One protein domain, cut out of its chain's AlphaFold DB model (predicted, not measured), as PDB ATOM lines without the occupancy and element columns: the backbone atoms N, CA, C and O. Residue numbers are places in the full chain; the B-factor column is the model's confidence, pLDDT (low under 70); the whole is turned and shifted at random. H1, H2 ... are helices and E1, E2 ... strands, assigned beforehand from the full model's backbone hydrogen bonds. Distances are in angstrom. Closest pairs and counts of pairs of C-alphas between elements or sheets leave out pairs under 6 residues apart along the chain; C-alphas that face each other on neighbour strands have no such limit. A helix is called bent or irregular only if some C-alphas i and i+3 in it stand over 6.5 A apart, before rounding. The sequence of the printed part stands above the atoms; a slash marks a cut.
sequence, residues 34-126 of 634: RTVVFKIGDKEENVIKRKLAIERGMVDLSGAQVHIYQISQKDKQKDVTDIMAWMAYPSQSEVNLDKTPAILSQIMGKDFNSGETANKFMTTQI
ATOM      1  N   ARG A  34     220.957 213.002 136.152       91.25
ATOM      2  CA  ARG A  34     221.364 212.643 137.519       91.25
ATOM      3  C   ARG A  34     222.873 212.694 137.706       91.25
ATOM      4  O   ARG A  34     223.636 212.267 136.842       91.25
ATOM      5  N   THR A  35     223.297 213.151 138.881       94.56
ATOM      6  CA  THR A  35     224.664 212.923 139.358       94.56
ATOM      7  C   THR A  35     224.816 211.457 139.749       94.56
ATOM      8  O   THR A  35     224.059 210.956 140.580       94.56
ATOM      9  N   VAL A  36     225.825 210.788 139.198       95.56
ATOM     10  CA  VAL A  36     226.252 209.442 139.596       95.56
ATOM     11  C   VAL A  36     227.678 209.514 140.131       95.56
ATOM     12  O   VAL A  36     228.516 210.242 139.596       95.56
ATOM     13  N   VAL A  37     227.948 208.766 141.204       96.56
ATOM     14  CA  VAL A  37     229.295 208.609 141.764       96.56
ATOM     15  C   VAL A  37     229.838 207.246 141.353       96.56
ATOM     16  O   VAL A  37     229.438 206.218 141.898       96.56
ATOM     17  N   PHE A  38     230.743 207.245 140.383       95.75
ATOM     18  CA  PHE A  38     231.478 206.060 139.956       95.75
ATOM     19  C   PHE A  38     232.717 205.864 140.833       95.75
ATOM     20  O   PHE A  38     233.265 206.828 141.365       95.75
ATOM     21  N   LYS A  39     233.183 204.621 140.965       95.38
ATOM     22  CA  LYS A  39     234.422 204.288 141.679       95.38
ATOM     23  C   LYS A  39     235.357 203.563 140.726       95.38
ATOM     24  O   LYS A  39     234.999 202.496 140.238       95.38
ATOM     25  N   ILE A  40     236.526 204.137 140.460       95.12
ATOM     26  CA  ILE A  40     237.546 203.519 139.602       95.12
ATOM     27  C   ILE A  40     238.742 203.115 140.463       95.12
ATOM     28  O   ILE A  40     239.218 203.909 141.273       95.12
ATOM     29  N   GLY A  41     239.204 201.876 140.282       93.12
ATOM     30  CA  GLY A  41     240.359 201.293 140.971       93.12
ATOM     31  C   GLY A  41     241.699 201.797 140.430       93.12
ATOM     32  O   GLY A  41     242.494 201.007 139.934       93.12
ATOM     33  N   ASP A  42     241.904 203.115 140.444       94.19
ATOM     34  CA  ASP A  42     243.114 203.796 139.980       94.19
ATOM     35  C   ASP A  42     243.325 205.097 140.786       94.19
ATOM     36  O   ASP A  42     242.413 205.598 141.457       94.19
ATOM     37  N   LYS A  43     244.539 205.645 140.724       95.00
ATOM     38  CA  LYS A  43     244.972 206.870 141.413       95.00
ATOM     39  C   LYS A  43     244.392 208.117 140.758       95.00
ATOM     40  O   LYS A  43     244.254 208.173 139.534       95.00
ATOM     41  N   GLU A  44     244.148 209.154 141.562       96.50
ATOM     42  CA  GLU A  44     243.480 210.382 141.107       96.50
ATOM     43  C   GLU A  44     244.159 210.999 139.876       96.50
ATOM     44  O   GLU A  44     243.499 211.317 138.891       96.50
ATOM     45  N   GLU A  45     245.495 211.074 139.875       96.25
ATOM     46  CA  GLU A  45     246.261 211.606 138.747       96.25
ATOM     47  C   GLU A  45     246.020 210.855 137.431       96.25
ATOM     48  O   GLU A  45     246.003 211.464 136.363       96.25
ATOM     49  N   ASN A  46     245.896 209.530 137.483       95.06
ATOM     50  CA  ASN A  46     245.714 208.698 136.298       95.06
ATOM     51  C   ASN A  46     244.278 208.805 135.789       95.06
ATOM     52  O   ASN A  46     244.061 208.925 134.585       95.06
ATOM     53  N   VAL A  47     243.308 208.865 136.703       96.12
ATOM     54  CA  VAL A  47     241.905 209.154 136.388       96.12
ATOM     55  C   VAL A  47     241.763 210.542 135.752       96.12
ATOM     56  O   VAL A  47     241.081 210.672 134.740       96.12
ATOM     57  N   ILE A  48     242.471 211.561 136.253       96.81
ATOM     58  CA  ILE A  48     242.525 212.905 135.649       96.81
ATOM     59  C   ILE A  48     243.144 212.849 134.243       96.81
ATOM     60  O   ILE A  48     242.527 213.329 133.291       96.81
ATOM     61  N   LYS A  49     244.312 212.205 134.075       96.75
ATOM     62  CA  LYS A  49     244.970 212.011 132.761       96.75
ATOM     63  C   LYS A  49     244.060 211.283 131.757       96.75
ATOM     64  O   LYS A  49     244.148 211.539 130.559       96.75
ATOM     65  N   ARG A  50     243.180 210.392 132.231       95.81
ATOM     66  CA  ARG A  50     242.256 209.588 131.412       95.81
ATOM     67  C   ARG A  50     240.819 210.127 131.360       95.81
ATOM     68  O   ARG A  50     240.001 209.515 130.678       95.81
ATOM     69  N   LYS A  51     240.513 211.275 131.988       96.94
ATOM     70  CA  LYS A  51     239.149 211.825 132.148       96.94
ATOM     71  C   LYS A  51     238.311 211.740 130.869       96.94
ATOM     72  O   LYS A  51     237.245 211.143 130.883       96.94
ATOM     73  N   LEU A  52     238.820 212.278 129.762       97.00
ATOM     74  CA  LEU A  52     238.106 212.350 128.481       97.00
ATOM     75  C   LEU A  52     237.866 210.968 127.840       97.00
ATOM     76  O   LEU A  52     236.881 210.779 127.129       97.00
ATOM     77  N   ALA A  53     238.736 209.987 128.097       95.56
ATOM     78  CA  ALA A  53     238.528 208.604 127.664       95.56
ATOM     79  C   ALA A  53     237.490 207.882 128.538       95.56
ATOM     80  O   ALA A  53     236.722 207.075 128.016       95.56
ATOM     81  N   ILE A  54     237.442 208.209 129.836       96.56
ATOM     82  CA  ILE A  54     236.436 207.720 130.787       96.56
ATOM     83  C   ILE A  54     235.064 208.339 130.478       96.56
ATOM     84  O   ILE A  54     234.092 207.600 130.413       96.56
ATOM     85  N   GLU A  55     234.979 209.649 130.206       96.94
ATOM     86  CA  GLU A  55     233.746 210.325 129.762       96.94
ATOM     87  C   GLU A  55     233.183 209.658 128.501       96.94
ATOM     88  O   GLU A  55     232.036 209.224 128.512       96.94
ATOM     89  N   ARG A  56     234.002 209.482 127.450       95.69
ATOM     90  CA  ARG A  56     233.581 208.783 126.220       95.69
ATOM     91  C   ARG A  56     233.121 207.354 126.488       95.69
ATOM     92  O   ARG A  56     232.016 207.004 126.102       95.69
ATOM     93  N   GLY A  57     233.907 206.567 127.224       94.62
ATOM     94  CA  GLY A  57     233.511 205.204 127.571       94.62
ATOM     95  C   GLY A  57     232.210 205.152 128.381       94.62
ATOM     96  O   GLY A  57     231.394 204.266 128.167       94.62
ATOM     97  N   MET A  58     231.963 206.110 129.278       95.06
ATOM     98  CA  MET A  58     230.699 206.195 130.017       95.06
ATOM     99  C   MET A  58     229.518 206.620 129.132       95.06
ATOM    100  O   MET A  58     228.407 206.153 129.379       95.06
ATOM    101  N   VAL A  59     229.739 207.442 128.098       95.25
ATOM    102  CA  VAL A  59     228.736 207.713 127.051       95.25
ATOM    103  C   VAL A  59     228.419 206.423 126.295       95.25
ATOM    104  O   VAL A  59     227.273 205.980 126.309       95.25
ATOM    105  N   ASP A  60     229.435 205.760 125.736       94.19
ATOM    106  CA  ASP A  60     229.282 204.531 124.945       94.19
ATOM    107  C   ASP A  60     228.631 203.384 125.752       94.19
ATOM    108  O   ASP A  60     227.870 202.584 125.209       94.19
ATOM    109  N   LEU A  61     228.897 203.313 127.064       93.31
ATOM    110  CA  LEU A  61     228.353 202.309 127.989       93.31
ATOM    111  C   LEU A  61     226.894 202.561 128.402       93.31
ATOM    112  O   LEU A  61     226.230 201.635 128.868       93.31
ATOM    113  N   SER A  62     226.403 203.801 128.319       93.25
ATOM    114  CA  SER A  62     225.110 204.185 128.913       93.25
ATOM    115  C   SER A  62     224.122 204.860 127.966       93.25
ATOM    116  O   SER A  62     222.970 205.048 128.360       93.25
ATOM    117  N   GLY A  63     224.556 205.256 126.765       92.62
ATOM    118  CA  GLY A  63     223.785 206.059 125.809       92.62
ATOM    119  C   GLY A  63     223.532 207.509 126.258       92.62
ATOM    120  O   GLY A  63     223.079 208.335 125.466       92.62
ATOM    121  N   ALA A  64     223.853 207.850 127.510       94.19
ATOM    122  CA  ALA A  64     223.728 209.189 128.065       94.19
ATOM    123  C   ALA A  64     224.915 210.076 127.679       94.19
ATOM    124  O   ALA A  64     226.046 209.614 127.585       94.19
ATOM    125  N   GLN A  65     224.692 211.383 127.580       95.06
ATOM    126  CA  GLN A  65     225.776 212.358 127.648       95.06
ATOM    127  C   GLN A  65     226.318 212.381 129.082       95.06
ATOM    128  O   GLN A  65     225.567 212.637 130.023       95.06
ATOM    129  N   VAL A  66     227.612 212.103 129.263       96.44
ATOM    130  CA  VAL A  66     228.253 212.029 130.584       96.44
ATOM    131  C   VAL A  66     229.336 213.092 130.698       96.44
ATOM    132  O   VAL A  66     230.259 213.135 129.887       96.44
ATOM    133  N   HIS A  67     229.239 213.928 131.732       97.50
ATOM    134  CA  HIS A  67     230.229 214.952 132.041       97.50
ATOM    135  C   HIS A  67     230.767 214.788 133.464       97.50
ATOM    136  O   HIS A  67     230.036 214.943 134.446       97.50
ATOM    137  N   ILE A  68     232.062 214.497 133.584       97.81
ATOM    138  CA  ILE A  68     232.756 214.403 134.869       97.81
ATOM    139  C   ILE A  68     233.083 215.824 135.337       97.81
ATOM    140  O   ILE A  68     233.922 216.503 134.740       97.81
ATOM    141  N   TYR A  69     232.462 216.268 136.427       97.50
ATOM    142  CA  TYR A  69     232.710 217.597 136.997       97.50
ATOM    143  C   TYR A  69     233.606 217.553 138.244       97.50
ATOM    144  O   TYR A  69     234.266 218.543 138.549       97.50
ATOM    145  N   GLN A  70     233.677 216.414 138.943       97.75
ATOM    146  CA  GLN A  70     234.551 216.224 140.102       97.75
ATOM    147  C   GLN A  70     235.201 214.837 140.086       97.75
ATOM    148  O   GLN A  70     234.562 213.825 139.805       97.75
ATOM    149  N   ILE A  71     236.486 214.804 140.431       98.00
ATOM    150  CA  ILE A  71     237.299 213.605 140.644       98.00
ATOM    151  C   ILE A  71     237.943 213.787 142.024       98.00
ATOM    152  O   ILE A  71     238.422 214.881 142.314       98.00
ATOM    153  N   SER A  72     237.900 212.773 142.892       97.19
ATOM    154  CA  SER A  72     238.463 212.873 144.246       97.19
ATOM    155  C   SER A  72     238.789 211.510 144.864       97.19
ATOM    156  O   SER A  72     237.916 210.651 144.997       97.19
ATOM    157  N   GLN A  73     240.028 211.317 145.310       97.12
ATOM    158  CA  GLN A  73     240.484 210.121 146.016       97.12
ATOM    159  C   GLN A  73     240.239 210.263 147.524       97.12
ATOM    160  O   GLN A  73     240.967 210.953 148.241       97.12
ATOM    161  N   LYS A  74     239.189 209.595 148.018       92.12
ATOM    162  CA  LYS A  74     238.726 209.719 149.411       92.12
ATOM    163  C   LYS A  74     239.732 209.190 150.441       92.12
ATOM    164  O   LYS A  74     239.936 209.827 151.470       92.12
ATOM    165  N   ASP A  75     240.374 208.059 150.146       93.06
ATOM    166  CA  ASP A  75     241.383 207.429 151.001       93.06
ATOM    167  C   ASP A  75     242.730 207.386 150.260       93.06
ATOM    168  O   ASP A  75     242.916 206.559 149.371       93.06
ATOM    169  N   LYS A  76     243.716 208.204 150.656       89.31
ATOM    170  CA  LYS A  76     245.058 208.231 150.017       89.31
ATOM    171  C   LYS A  76     245.833 206.901 150.067       89.31
ATOM    172  O   LYS A  76     246.847 206.767 149.395       89.31
ATOM    173  N   GLN A  77     245.394 205.946 150.889       85.06
ATOM    174  CA  GLN A  77     245.977 204.601 151.006       85.06
ATOM    175  C   GLN A  77     245.324 203.559 150.084       85.06
ATOM    176  O   GLN A  77     245.811 202.434 150.010       85.06
ATOM    177  N   LYS A  78     244.212 203.893 149.419       86.88
ATOM    178  CA  LYS A  78     243.525 203.002 148.482       86.88
ATOM    179  C   LYS A  78     243.620 203.605 147.095       86.88
ATOM    180  O   LYS A  78     243.253 204.763 146.911       86.88
ATOM    181  N   ASP A  79     244.017 202.802 146.119       92.00
ATOM    182  CA  ASP A  79     243.956 203.164 144.703       92.00
ATOM    183  C   ASP A  79     242.500 203.048 144.218       92.00
ATOM    184  O   ASP A  79     242.145 202.177 143.433       92.00
ATOM    185  N   VAL A  80     241.625 203.879 144.796       94.75
ATOM    186  CA  VAL A  80     240.195 203.983 144.493       94.75
ATOM    187  C   VAL A  80     239.810 205.459 144.486       94.75
ATOM    188  O   VAL A  80     239.797 206.121 145.526       94.75
ATOM    189  N   THR A  81     239.465 205.959 143.306       96.50
ATOM    190  CA  THR A  81     239.032 207.339 143.085       96.50
ATOM    191  C   THR A  81     237.511 207.388 142.923       96.50
ATOM    192  O   THR A  81     236.953 206.666 142.092       96.50
ATOM    193  N   ASP A  82     236.842 208.245 143.701       97.31
ATOM    194  CA  ASP A  82     235.420 208.558 143.538       97.31
ATOM    195  C   ASP A  82     235.283 209.640 142.443       97.31
ATOM    196  O   ASP A  82     235.921 210.693 142.505       97.31
ATOM    197  N   ILE A  83     234.457 209.382 141.429       97.50
ATOM    198  CA  ILE A  83     234.226 210.259 140.272       97.50
ATOM    199  C   ILE A  83     232.763 210.682 140.273       97.50
ATOM    200  O   ILE A  83     231.885 209.838 140.112       97.50
ATOM    201  N   MET A  84     232.488 211.980 140.405       97.44
ATOM    202  CA  MET A  84     231.133 212.514 140.275       97.44
ATOM    203  C   MET A  84     230.918 213.020 138.850       97.44
ATOM    204  O   MET A  84     231.579 213.961 138.396       97.44
ATOM    205  N   ALA A  85     229.978 212.391 138.151       97.69
ATOM    206  CA  ALA A  85     229.588 212.768 136.803       97.69
ATOM    207  C   ALA A  85     228.101 213.102 136.742       97.69
ATOM    208  O   ALA A  85     227.274 212.425 137.353       97.69
ATOM    209  N   TRP A  86     227.762 214.133 135.979       96.31
ATOM    210  CA  TRP A  86     226.395 214.400 135.560       96.31
ATOM    211  C   TRP A  86     226.111 213.575 134.305       96.31
ATOM    212  O   TRP A  86     226.862 213.656 133.332       96.31
ATOM    213  N   MET A  87     225.064 212.753 134.344       95.81
ATOM    214  CA  MET A  87     224.573 211.989 133.197       95.81
ATOM    215  C   MET A  87     223.258 212.599 132.726       95.81
ATOM    216  O   MET A  87     222.380 212.803 133.562       95.81
ATOM    217  N   ALA A  88     223.100 212.824 131.424       94.25
ATOM    218  CA  ALA A  88     221.857 213.269 130.801       94.25
ATOM    219  C   ALA A  88     221.476 212.350 129.637       94.25
ATOM    220  O   ALA A  88     222.268 212.130 128.723       94.25
ATOM    221  N   TYR A  89     220.271 211.786 129.677       91.25
ATOM    222  CA  TYR A  89     219.853 210.746 128.735       91.25
ATOM    223  C   TYR A  89     219.120 211.380 127.544       91.25
ATOM    224  O   TYR A  89     218.071 211.994 127.753       91.25
ATOM    225  N   PRO A  90     219.627 211.256 126.301       88.88
ATOM    226  CA  PRO A  90     218.890 211.703 125.125       88.88
ATOM    227  C   PRO A  90     217.632 210.846 124.925       88.88
ATOM    228  O   PRO A  90     217.574 209.686 125.331       88.88
ATOM    229  N   SER A  91     216.632 211.395 124.235       83.75
ATOM    230  CA  SER A  91     215.365 210.706 123.935       83.75
ATOM    231  C   SER A  91     215.513 209.453 123.057       83.75
ATOM    232  O   SER A  91     214.571 208.671 122.958       83.75
ATOM    233  N   GLN A  92     216.681 209.255 122.439       86.12
ATOM    234  CA  GLN A  92     217.049 208.112 121.595       86.12
ATOM    235  C   GLN A  92     218.368 207.485 122.095       86.12
ATOM    236  O   GLN A  92     219.345 207.350 121.366       86.12
ATOM    237  N   SER A  93     218.413 207.175 123.394       86.69
ATOM    238  CA  SER A  93     219.556 206.560 124.081       86.69
ATOM    239  C   SER A  93     219.599 205.040 123.871       86.69
ATOM    240  O   SER A  93     219.055 204.290 124.684       86.69
ATOM    241  N   GLU A  94     220.275 204.569 122.824       87.38
ATOM    242  CA  GLU A  94     220.551 203.138 122.623       87.38
ATOM    243  C   GLU A  94     221.851 202.693 123.315       87.38
ATOM    244  O   GLU A  94     222.840 203.424 123.343       87.38
ATOM    245  N   VAL A  95     221.858 201.472 123.864       88.38
ATOM    246  CA  VAL A  95     223.019 200.876 124.547       88.38
ATOM    247  C   VAL A  95     223.374 199.553 123.877       88.38
ATOM    248  O   VAL A  95     222.692 198.548 124.068       88.38
ATOM    249  N   ASN A  96     224.457 199.538 123.096       85.62
ATOM    250  CA  ASN A  96     224.966 198.304 122.500       85.62
ATOM    251  C   ASN A  96     225.779 197.513 123.540       85.62
ATOM    252  O   ASN A  96     226.880 197.913 123.924       85.62
ATOM    253  N   LEU A  97     225.233 196.380 123.990       85.75
ATOM    254  CA  LEU A  97     225.858 195.560 125.030       85.75
ATOM    255  C   LEU A  97     227.091 194.784 124.532       85.75
ATOM    256  O   LEU A  97     227.997 194.523 125.322       85.75
ATOM    257  N   ASP A  98     227.185 194.485 123.236       87.94
ATOM    258  CA  ASP A  98     228.285 193.698 122.650       87.94
ATOM    259  C   ASP A  98     229.641 194.411 122.772       87.94
ATOM    260  O   ASP A  98     230.686 193.782 122.944       87.94
ATOM    261  N   LYS A  99     229.631 195.748 122.742       88.56
ATOM    262  CA  LYS A  99     230.824 196.594 122.909       88.56
ATOM    263  C   LYS A  99     231.257 196.770 124.368       88.56
ATOM    264  O   LYS A  99     232.353 197.279 124.607       88.56
ATOM    265  N   THR A 100     230.457 196.345 125.352       88.88
ATOM    266  CA  THR A 100     230.746 196.570 126.783       88.88
ATOM    267  C   THR A 100     232.127 196.093 127.259       88.88
ATOM    268  O   THR A 100     232.768 196.888 127.948       88.88
ATOM    269  N   PRO A 101     232.680 194.910 126.898       87.25
ATOM    270  CA  PRO A 101     234.039 194.539 127.313       87.25
ATOM    271  C   PRO A 101     235.116 195.476 126.746       87.25
ATOM    272  O   PRO A 101     236.045 195.853 127.463       87.25
ATOM    273  N   ALA A 102     234.981 195.910 125.487       88.62
ATOM    274  CA  ALA A 102     235.918 196.847 124.871       88.62
ATOM    275  C   ALA A 102     235.863 198.219 125.564       88.62
ATOM    276  O   ALA A 102     236.898 198.758 125.965       88.62
ATOM    277  N   ILE A 103     234.654 198.737 125.795       89.56
ATOM    278  CA  ILE A 103     234.411 200.002 126.498       89.56
ATOM    279  C   ILE A 103     234.944 199.951 127.942       89.56
ATOM    280  O   ILE A 103     235.637 200.869 128.385       89.56
ATOM    281  N   LEU A 104     234.701 198.856 128.671       89.56
ATOM    282  CA  LEU A 104     235.218 198.656 130.026       89.56
ATOM    283  C   LEU A 104     236.752 198.623 130.062       89.56
ATOM    284  O   LEU A 104     237.330 199.203 130.979       89.56
ATOM    285  N   SER A 105     237.421 198.045 129.057       86.94
ATOM    286  CA  SER A 105     238.889 198.098 128.961       86.94
ATOM    287  C   SER A 105     239.427 199.528 128.789       86.94
ATOM    288  O   SER A 105     240.460 199.881 129.358       86.94
ATOM    289  N   GLN A 106     238.697 200.387 128.071       87.94
ATOM    290  CA  GLN A 106     239.054 201.792 127.876       87.94
ATOM    291  C   GLN A 106     238.824 202.632 129.146       87.94
ATOM    292  O   GLN A 106     239.650 203.488 129.475       87.94
ATOM    293  N   ILE A 107     237.743 202.359 129.888       90.62
ATOM    294  CA  ILE A 107     237.438 203.000 131.179       90.62
ATOM    295  C   ILE A 107     238.436 202.561 132.258       90.62
ATOM    296  O   ILE A 107     239.049 203.406 132.912       90.62
ATOM    297  N   MET A 108     238.625 201.253 132.455       88.56
ATOM    298  CA  MET A 108     239.495 200.725 133.513       88.56
ATOM    299  C   MET A 108     240.973 200.986 133.216       88.56
ATOM    300  O   MET A 108     241.709 201.382 134.117       88.56
ATOM    301  N   GLY A 109     241.382 200.899 131.948       83.88
ATOM    302  CA  GLY A 109     242.738 201.184 131.487       83.88
ATOM    303  C   GLY A 109     243.510 199.929 131.083       83.88
ATOM    304  O   GLY A 109     243.091 198.799 131.329       83.88
ATOM    305  N   LYS A 110     244.670 200.135 130.448       76.31
ATOM    306  CA  LYS A 110     245.448 199.070 129.793       76.31
ATOM    307  C   LYS A 110     245.876 197.942 130.741       76.31
ATOM    308  O   LYS A 110     245.985 196.802 130.303       76.31
ATOM    309  N   ASP A 111     246.063 198.234 132.024       70.06
ATOM    310  CA  ASP A 111     246.498 197.257 133.030       70.06
ATOM    311  C   ASP A 111     245.398 196.224 133.368       70.06
ATOM    312  O   ASP A 111     245.688 195.089 133.758       70.06
ATOM    313  N   PHE A 112     244.131 196.565 133.095       67.50
ATOM    314  CA  PHE A 112     242.977 195.659 133.165       67.50
ATOM    315  C   PHE A 112     242.964 194.616 132.026       67.50
ATOM    316  O   PHE A 112     242.256 193.615 132.104       67.50
ATOM    317  N   ASN A 113     243.788 194.804 130.985       58.19
ATOM    318  CA  ASN A 113     243.969 193.834 129.897       58.19
ATOM    319  C   ASN A 113     245.037 192.769 130.212       58.19
ATOM    320  O   ASN A 113     245.447 192.013 129.331       58.19
ATOM    321  N   SER A 114     245.455 192.653 131.477       63.81
ATOM    322  CA  SER A 114     245.998 191.400 132.003       63.81
ATOM    323  C   SER A 114     244.891 190.335 131.946       63.81
ATOM    324  O   SER A 114     244.039 190.262 132.829       63.81
ATOM    325  N   GLY A 115     244.860 189.540 130.868       57.12
ATOM    326  CA  GLY A 115     243.690 188.745 130.441       57.12
ATOM    327  C   GLY A 115     243.100 187.754 131.459       57.12
ATOM    328  O   GLY A 115     241.982 187.278 131.277       57.12
ATOM    329  N   GLU A 116     243.798 187.478 132.559       63.81
ATOM    330  CA  GLU A 116     243.253 186.749 133.707       63.81
ATOM    331  C   GLU A 116     242.127 187.526 134.428       63.81
ATOM    332  O   GLU A 116     241.173 186.921 134.916       63.81
ATOM    333  N   THR A 117     242.194 188.864 134.475       57.72
ATOM    334  CA  THR A 117     241.233 189.715 135.204       57.72
ATOM    335  C   THR A 117     239.990 190.068 134.388       57.72
ATOM    336  O   THR A 117     238.886 190.001 134.927       57.72
ATOM    337  N   ALA A 118     240.131 190.350 133.087       59.44
ATOM    338  CA  ALA A 118     239.001 190.596 132.185       59.44
ATOM    339  C   ALA A 118     238.029 189.399 132.140       59.44
ATOM    340  O   ALA A 118     236.822 189.565 132.328       59.44
ATOM    341  N   ASN A 119     238.569 188.179 132.010       60.66
ATOM    342  CA  ASN A 119     237.788 186.944 132.108       60.66
ATOM    343  C   ASN A 119     237.103 186.816 133.485       60.66
ATOM    344  O   ASN A 119     235.912 186.513 133.552       60.66
ATOM    345  N   LYS A 120     237.809 187.136 134.583       59.31
ATOM    346  CA  LYS A 120     237.257 187.124 135.954       59.31
ATOM    347  C   LYS A 120     236.075 188.081 136.138       59.31
ATOM    348  O   LYS A 120     235.111 187.722 136.818       59.31
ATOM    349  N   PHE A 121     236.122 189.265 135.525       57.28
ATOM    350  CA  PHE A 121     235.034 190.246 135.582       57.28
ATOM    351  C   PHE A 121     233.806 189.822 134.767       57.28
ATOM    352  O   PHE A 121     232.690 189.938 135.270       57.28
ATOM    353  N   MET A 122     233.979 189.230 133.579       54.72
ATOM    354  CA  MET A 122     232.842 188.624 132.869       54.72
ATOM    355  C   MET A 122     232.255 187.417 133.617       54.72
ATOM    356  O   MET A 122     231.041 187.264 133.638       54.72
ATOM    357  N   THR A 123     233.061 186.619 134.329       51.09
ATOM    358  CA  THR A 123     232.542 185.528 135.187       51.09
ATOM    359  C   THR A 123     231.989 185.976 136.549       51.09
ATOM    360  O   THR A 123     231.499 185.138 137.302       51.09
ATOM    361  N   THR A 124     232.071 187.267 136.897       49.53
ATOM    362  CA  THR A 124     231.432 187.833 138.106       49.53
ATOM    363  C   THR A 124     230.252 188.753 137.787       49.53
ATOM    364  O   THR A 124     229.488 189.097 138.691       49.53
ATOM    365  N   GLN A 125     230.003 189.061 136.508       47.59
ATOM    366  CA  GLN A 125     228.659 189.419 136.063       47.59
ATOM    367  C   GLN A 125     227.747 188.189 136.149       47.59
ATOM    368  O   GLN A 125     227.761 187.322 135.283       47.59
ATOM    369  N   ILE A 126     226.897 188.190 137.181       49.53
ATOM    370  CA  ILE A 126     225.852 187.194 137.465       49.53
ATOM    371  C   ILE A 126     226.414 185.839 137.926       49.53
ATOM    372  O   ILE A 126     227.270 185.220 137.300       49.53
TER     373      ILE A 126
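Overview. This is residues 34 to 126 of the 634 residues of the protein "Hypothetical protein" of Medioppia subpectinata (UniProt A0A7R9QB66). A strongly twisted sheet of three strands has the long, kinked helix H1 over one face, and H2 packs on the later part of H1, residues 53 to 61. Past H2 the short helix H3 and then H4 lead away from the sheet to a low-confidence end. The printed part has 93 residues, with four named helices and three named strands in the order E1, H1, E2, E3, H2, H3, H4; the sheet runs E1, E3, E2, all antiparallel, and the class is mixed, helices and strands. The whole is compact, with a radius of gyration of the C-alphas of 13.5 A and spans of 41 by 30 by 23 A.

Along the chain. E1, residues 34 to 40, begins at C-alpha 34 at (221.364, 212.643, 137.519) and is 18.7 A long. H1, residues 44 to 62, is 22.9 A long; it is irregular, with C-alphas 49 and 52 8.1 A apart, and has a kink of 69 degrees near residue 52. E2, residues 65 to 72, is 20.9 A long and bends by 53 degrees at residue 69. E3, residues 81 to 88, is 21.9 A long. H2 is residues 100 to 108, 11.8 A; H3 is residues 110 to 113, 5.4 A; H4 is residues 115 to 122, 11.1 A, ending at C-alpha 122 at (232.842, 188.624, 132.869).

Arrangement. E1 and E3 are antiparallel at 149 degrees, with N 38 and O 83 2.8 A apart, within hydrogen-bond range. E3 and E2, a hairpin, are antiparallel at 155 degrees, with N 84 and O 70 within range at 2.8 A. H1 is on the sheet at a height of 7.9 A, in two layers, helix on one face of a sheet; it lies over E3 and E2, slantwise to the strands at 34 degrees to E3 on the local plane. E1, H1 and E2 form a split strand-helix-strand unit, two strands running the same way with E3 between them, and its crossover is right-handed. H1 touches H2 with residues 53 to 61 alone, at a shallow tilt of 19 degrees, opposite ways; the closest C-alphas, of Ile 54 and Ile 107, are 4.8 A apart. H2 and H4 are close but not clearly touching, the closest C-alphas being those of Pro 101 and Ala 118, 8.0 A. H3 is close to but not clearly touching H2, with C-alphas 105 and 112 6.4 A apart. H1 is apart from H3 and H4. Every O i to N i+4 pair is within hydrogen-bond range in H2, 13 of 15 in H1 and 3 of 4 in H4; H3 is too short for such a pair.

Size, cuts and confidence. The C-alphas farthest apart, of Gln 77 and Gln 92, are 41.4 A apart. The printed part has no cut, and the link from E3 to H2, 11 residues, is long. The mean pLDDT of the printed part is 86.9; residues 112 to 126 are under 70.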